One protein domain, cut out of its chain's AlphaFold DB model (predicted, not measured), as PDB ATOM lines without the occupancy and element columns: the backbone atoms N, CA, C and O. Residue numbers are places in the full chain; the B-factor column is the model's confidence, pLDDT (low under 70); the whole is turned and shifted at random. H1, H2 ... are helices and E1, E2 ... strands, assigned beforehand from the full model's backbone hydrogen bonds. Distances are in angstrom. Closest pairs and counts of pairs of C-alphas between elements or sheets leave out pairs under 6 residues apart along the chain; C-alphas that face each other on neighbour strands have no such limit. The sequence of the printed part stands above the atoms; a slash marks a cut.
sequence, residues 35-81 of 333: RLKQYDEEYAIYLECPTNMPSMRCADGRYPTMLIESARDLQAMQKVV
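This is residues 35 to 81 of the 333 residues of an uncharacterized protein of Symbiodinium microadriaticum (UniProt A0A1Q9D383). A small hairpin of two short strands, E1 and E2, joined by a wide loop, makes a loose body, and from it a lone helix, H1, sticks out as an arm with residues 68 to 81. The printed part has 47 residues, with two named strands and then one named helix in the order E1, E2, H1. The sheet has the order E1 - E2 and is antiparallel; the class is mixed, helices and strands, with under half of the residues, 20, in named elements. The whole is loose, with a radius of gyration of the C-alphas of 13.0 A, and spans 36 by 26 by 14 A, the arm making the length.

Find C-alpha 45 at (-32.587, 37.348, 26.724); from there E1 runs through residues 45 to 48, 10.1 A long. E2, residues 62 to 65, begins with C-alpha 62 at (-41.862, 36.416, 24.072) and is 9.3 A long. H1, residues 70 to 81, measures 16.0 A and ends with C-alpha 81 at (-25.225, 9.436, 20.431).

Look first at the hairpin of E1 and E2, antiparallel with 138 degrees between their directions. C-alphas 46 and 64 face each other at 4.5 A. N 47 and O 63 are within hydrogen-bond range at 3.0 A, as are N 65 and O 45 at 2.9 A. E1 and H1 are apart. In H1 every O i to N i+4 pair is within hydrogen-bond range.

The two C-alphas farthest apart, those of Glu 42 and Val 81, are 36.6 A from each other. The printed part has no cut. The link from E1 to E2, residues 49 to 61, is long; that from E2 to H1 is tight. The mean pLDDT of the printed part is 70.5, and 25 residues are under 70, among them residues 64 to 81.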
ATOM      1  N   ARG A  35     -37.581  32.005  41.239       54.47
ATOM      2  CA  ARG A  35     -37.082  31.831  39.871       54.47
ATOM      3  C   ARG A  35     -37.793  32.745  38.880       54.47
ATOM      4  O   ARG A  35     -37.247  32.974  37.813       54.47
ATOM      5  N   LEU A  36     -38.982  33.257  39.220       67.62
ATOM      6  CA  LEU A  36     -39.688  34.202  38.363       67.62
ATOM      7  C   LEU A  36     -38.990  35.557  38.353       67.62
ATOM      8  O   LEU A  36     -38.789  36.125  37.288       67.62
ATOM      9  N   LYS A  37     -38.508  36.000  39.515       73.44
ATOM     10  CA  LYS A  37     -37.764  37.253  39.640       73.44
ATOM     11  C   LYS A  37     -36.464  37.255  38.830       73.44
ATOM     12  O   LYS A  37     -36.068  38.302  38.343       73.44
ATOM     13  N   GLN A  38     -35.844  36.087  38.652       58.94
ATOM     14  CA  GLN A  38     -34.629  35.930  37.847       58.94
ATOM     15  C   GLN A  38     -34.883  36.135  36.341       58.94
ATOM     16  O   GLN A  38     -33.960  36.462  35.603       58.94
ATOM     17  N   TYR A  39     -36.129  35.972  35.878       59.66
ATOM     18  CA  TYR A  39     -36.511  36.319  34.507       59.66
ATOM     19  C   TYR A  39     -36.721  37.826  34.328       59.66
ATOM     20  O   TYR A  39     -36.508  38.329  33.233       59.66
ATOM     21  N   ASP A  40     -37.070  38.553  35.390       70.06
ATOM     22  CA  ASP A  40     -37.264  40.008  35.350       70.06
ATOM     23  C   ASP A  40     -35.939  40.800  35.393       70.06
ATOM     24  O   ASP A  40     -35.952  42.032  35.391       70.06
ATOM     25  N   GLU A  41     -34.789  40.122  35.464       71.56
ATOM     26  CA  GLU A  41     -33.476  40.768  35.514       71.56
ATOM     27  C   GLU A  41     -33.050  41.281  34.127       71.56
ATOM     28  O   GLU A  41     -33.336  40.676  33.095       71.56
ATOM     29  N   GLU A  42     -32.351  42.420  34.095       61.81
ATOM     30  CA  GLU A  42     -32.024  43.178  32.872       61.81
ATOM     31  C   GLU A  42     -31.192  42.383  31.844       61.81
ATOM     32  O   GLU A  42     -31.175  42.713  30.661       61.81
ATOM     33  N   TYR A  43     -30.545  41.297  32.271       57.06
ATOM     34  CA  TYR A  43     -29.744  40.414  31.418       57.06
ATOM     35  C   TYR A  43     -30.521  39.221  30.832       57.06
ATOM     36  O   TYR A  43     -29.935  38.390  30.133       57.06
ATOM     37  N   ALA A  44     -31.822  39.088  31.102       65.19
ATOM     38  CA  ALA A  44     -32.628  38.026  30.513       65.19
ATOM     39  C   ALA A  44     -32.822  38.259  29.001       65.19
ATOM     40  O   ALA A  44     -33.361  39.276  28.565       65.19
ATOM     41  N   ILE A  45     -32.396  37.294  28.178       70.31
ATOM     42  CA  ILE A  45     -32.587  37.348  26.724       70.31
ATOM     43  C   ILE A  45     -33.973  36.794  26.389       70.31
ATOM     44  O   ILE A  45     -34.295  35.641  26.682       70.31
ATOM     45  N   TYR A  46     -34.789  37.615  25.736       78.75
ATOM     46  CA  TYR A  46     -36.133  37.252  25.304       78.75
ATOM     47  C   TYR A  46     -36.145  36.940  23.812       78.75
ATOM     48  O   TYR A  46     -35.730  37.765  22.998       78.75
ATOM     49  N   LEU A  47     -36.659  35.767  23.443       83.12
ATOM     50  CA  LEU A  47     -36.899  35.406  22.047       83.12
ATOM     51  C   LEU A  47     -38.371  35.608  21.697       83.12
ATOM     52  O   LEU A  47     -39.255  35.347  22.515       83.12
ATOM     53  N   GLU A  48     -38.636  36.049  20.469       91.62
ATOM     54  CA  GLU A  48     -39.998  36.114  19.942       91.62
ATOM     55  C   GLU A  48     -40.554  34.705  19.732       91.62
ATOM     56  O   GLU A  48     -39.866  33.789  19.265       91.62
ATOM     57  N   CYS A  49     -41.819  34.515  20.093       89.12
ATOM     58  CA  CYS A  49     -42.462  33.221  19.957       89.12
ATOM     59  C   CYS A  49     -42.785  32.915  18.489       89.12
ATOM     60  O   CYS A  49     -43.379  33.745  17.798       89.12
ATOM     61  N   PRO A  50     -42.461  31.707  17.998       89.00
ATOM     62  CA  PRO A  50     -42.848  31.297  16.659       89.00
ATOM     63  C   PRO A  50     -44.376  31.218  16.545       89.00
ATOM     64  O   PRO A  50     -45.061  30.818  17.488       89.00
ATOM     65  N   THR A  51     -44.909  31.541  15.364       92.69
ATOM     66  CA  THR A  51     -46.351  31.684  15.068       92.69
ATOM     67  C   THR A  51     -47.213  30.465  15.407       92.69
ATOM     68  O   THR A  51     -48.429  30.590  15.521       92.69
ATOM     69  N   ASN A  52     -46.599  29.299  15.613       90.38
ATOM     70  CA  ASN A  52     -47.284  28.037  15.889       90.38
ATOM     71  C   ASN A  52     -47.175  27.589  17.362       90.38
ATOM     72  O   ASN A  52     -47.530  26.452  17.682       90.38
ATOM     73  N   MET A  53     -46.646  28.424  18.262       83.38
ATOM     74  CA  MET A  53     -46.462  28.054  19.665       83.38
ATOM     75  C   MET A  53     -47.770  28.238  20.462       83.38
ATOM     76  O   MET A  53     -48.400  29.291  20.374       83.38
ATOM     77  N   PRO A  54     -48.217  27.237  21.246       85.31
ATOM     78  CA  PRO A  54     -49.462  27.333  22.003       85.31
ATOM     79  C   PRO A  54     -49.392  28.454  23.050       85.31
ATOM     80  O   PRO A  54     -48.409  28.565  23.786       85.31
ATOM     81  N   SER A  55     -50.469  29.237  23.156       80.31
ATOM     82  CA  SER A  55     -50.551  30.466  23.969       80.31
ATOM     83  C   SER A  55     -50.229  30.288  25.457       80.31
ATOM     84  O   SER A  55     -49.861  31.247  26.121       80.31
ATOM     85  N   MET A  56     -50.304  29.067  25.996       82.94
ATOM     86  CA  MET A  56     -49.959  28.797  27.398       82.94
ATOM     87  C   MET A  56     -48.451  28.810  27.692       82.94
ATOM     88  O   MET A  56     -48.070  28.818  28.858       82.94
ATOM     89  N   ARG A  57     -47.584  28.757  26.671       74.44
ATOM     90  CA  ARG A  57     -46.117  28.729  26.848       74.44
ATOM     91  C   ARG A  57     -45.431  30.063  26.579       74.44
ATOM     92  O   ARG A  57     -44.225  30.161  26.753       74.44
ATOM     93  N   CYS A  58     -46.194  31.055  26.147       83.25
ATOM     94  CA  CYS A  58     -45.674  32.331  25.708       83.25
ATOM     95  C   CYS A  58     -46.602  33.440  26.196       83.25
ATOM     96  O   CYS A  58     -47.574  33.791  25.525       83.25
ATOM     97  N   ALA A  59     -46.330  33.944  27.398       76.69
ATOM     98  CA  ALA A  59     -46.957  35.167  27.870       76.69
ATOM     99  C   ALA A  59     -46.347  36.336  27.076       76.69
ATOM    100  O   ALA A  59     -45.133  36.417  26.932       76.69
ATOM    101  N   ASP A  60     -47.187  37.191  26.496       86.69
ATOM    102  CA  ASP A  60     -46.772  38.432  25.817       86.69
ATOM    103  C   ASP A  60     -45.945  38.276  24.525       86.69
ATOM    104  O   ASP A  60     -45.273  39.205  24.080       86.69
ATOM    105  N   GLY A  61     -46.021  37.115  23.864       86.25
ATOM    106  CA  GLY A  61     -45.377  36.908  22.558       86.25
ATOM    107  C   GLY A  61     -43.855  36.739  22.623       86.25
ATOM    108  O   GLY A  61     -43.211  36.622  21.578       86.25
ATOM    109  N   ARG A  62     -43.281  36.683  23.830       84.88
ATOM    110  CA  ARG A  62     -41.862  36.416  24.072       84.88
ATOM    111  C   ARG A  62     -41.695  35.337  25.135       84.88
ATOM    112  O   ARG A  62     -42.546  35.171  26.002       84.88
ATOM    113  N   TYR A  63     -40.594  34.600  25.079       81.25
ATOM    114  CA  TYR A  63     -40.214  33.675  26.144       81.25
ATOM    115  C   TYR A  63     -38.754  33.910  26.539       81.25
ATOM    116  O   TYR A  63     -37.924  34.179  25.663       81.25
ATOM    117  N   PRO A  64     -38.427  33.852  27.841       69.06
ATOM    118  CA  PRO A  64     -37.050  33.971  28.287       69.06
ATOM    119  C   PRO A  64     -36.283  32.723  27.845       69.06
ATOM    120  O   PRO A  64     -36.680  31.599  28.161       69.06
ATOM    121  N   THR A  65     -35.190  32.910  27.106       62.50
ATOM    122  CA  THR A  65     -34.261  31.823  26.798       62.50
ATOM    123  C   THR A  65     -33.100  31.910  27.777       62.50
ATOM    124  O   THR A  65     -32.388  32.911  27.835       62.50
ATOM    125  N   MET A  66     -32.878  30.852  28.559       54.75
ATOM    126  CA  MET A  66     -31.535  30.646  29.090       54.75
ATOM    127  C   MET A  66     -30.659  30.260  27.900       54.75
ATOM    128  O   MET A  66     -31.047  29.405  27.105       54.75
ATOM    129  N   LEU A  67     -29.498  30.902  27.755       51.03
ATOM    130  CA  LEU A  67     -28.540  30.620  26.677       51.03
ATOM    131  C   LEU A  67     -28.082  29.149  26.655       51.03
ATOM    132  O   LEU A  67     -27.552  28.700  25.645       51.03
ATOM    133  N   ILE A  68     -28.303  28.399  27.741       49.12
ATOM    134  CA  ILE A  68     -27.989  26.976  27.857       49.12
ATOM    135  C   ILE A  68     -29.129  26.277  28.610       49.12
ATOM    136  O   ILE A  68     -29.235  26.360  29.836       49.12
ATOM    137  N   GLU A  69     -29.993  25.560  27.893       56.09
ATOM    138  CA  GLU A  69     -30.927  24.611  28.508       56.09
ATOM    139  C   GLU A  69     -30.224  23.258  28.629       56.09
ATOM    140  O   GLU A  69     -30.375  22.385  27.773       56.09
ATOM    141  N   SER A  70     -29.474  23.060  29.717       55.41
ATOM    142  CA  SER A  70     -28.664  21.851  29.935       55.41
ATOM    143  C   SER A  70     -29.435  20.549  29.688       55.41
ATOM    144  O   SER A  70     -28.905  19.625  29.084       55.41
ATOM    145  N   ALA A  71     -30.714  20.481  30.065       58.84
ATOM    146  CA  ALA A  71     -31.554  19.310  29.821       58.84
ATOM    147  C   ALA A  71     -31.866  19.073  28.331       58.84
ATOM    148  O   ALA A  71     -31.913  17.923  27.894       58.84
ATOM    149  N   ARG A  72     -32.085  20.134  27.544       62.44
ATOM    150  CA  ARG A  72     -32.390  20.033  26.110       62.44
ATOM    151  C   ARG A  72     -31.136  19.723  25.303       62.44
ATOM    152  O   ARG A  72     -31.196  18.876  24.414       62.44
ATOM    153  N   ASP A  73     -30.011  20.331  25.660       57.81
ATOM    154  CA  ASP A  73     -28.724  20.096  25.003       57.81
ATOM    155  C   ASP A  73     -28.159  18.715  25.342       57.81
ATOM    156  O   ASP A  73     -27.667  18.019  24.455       57.81
ATOM    157  N   LEU A  74     -28.327  18.245  26.586       65.31
ATOM    158  CA  LEU A  74     -28.020  16.860  26.952       65.31
ATOM    159  C   LEU A  74     -28.909  15.873  26.194       65.31
ATOM    160  O   LEU A  74     -28.397  14.881  25.691       65.31
ATOM    161  N   GLN A  75     -30.210  16.144  26.040       68.75
ATOM    162  CA  GLN A  75     -31.094  15.291  25.235       68.75
ATOM    163  C   GLN A  75     -30.757  15.330  23.740       68.75
ATOM    164  O   GLN A  75     -30.880  14.310  23.066       68.75
ATOM    165  N   ALA A  76     -30.332  16.475  23.204       65.19
ATOM    166  CA  ALA A  76     -29.901  16.598  21.815       65.19
ATOM    167  C   ALA A  76     -28.588  15.840  21.572       65.19
ATOM    168  O   ALA A  76     -28.515  15.055  20.630       65.19
ATOM    169  N   MET A  77     -27.596  15.984  22.458       58.91
ATOM    170  CA  MET A  77     -26.363  15.190  22.421       58.91
ATOM    171  C   MET A  77     -26.656  13.698  22.603       58.91
ATOM    172  O   MET A  77     -26.146  12.876  21.849       58.91
ATOM    173  N   GLN A  78     -27.555  13.338  23.521       67.81
ATOM    174  CA  GLN A  78     -27.983  11.956  23.720       67.81
ATOM    175  C   GLN A  78     -28.700  11.397  22.485       67.81
ATOM    176  O   GLN A  78     -28.493  10.237  22.148       67.81
ATOM    177  N   LYS A  79     -29.493  12.198  21.762       64.25
ATOM    178  CA  LYS A  79     -30.110  11.809  20.478       64.25
ATOM    179  C   LYS A  79     -29.096  11.630  19.351       64.25
ATOM    180  O   LYS A  79     -29.283  10.762  18.505       64.25
ATOM    181  N   VAL A  80     -28.026  12.425  19.339       59.72
ATOM    182  CA  VAL A  80     -26.913  12.257  18.391       59.72
ATOM    183  C   VAL A  80     -26.132  10.975  18.699       59.72
ATOM    184  O   VAL A  80     -25.801  10.237  17.778       59.72
ATOM    185  N   VAL A  81     -25.916  10.660  19.981       58.25
ATOM    186  CA  VAL A  81     -25.225   9.436  20.431       58.25
ATOM    187  C   VAL A  81     -26.090   8.175  20.277       58.25
ATOM    188  O   VAL A  81     -25.572   7.115  19.949       58.25
TER     189      VAL A  81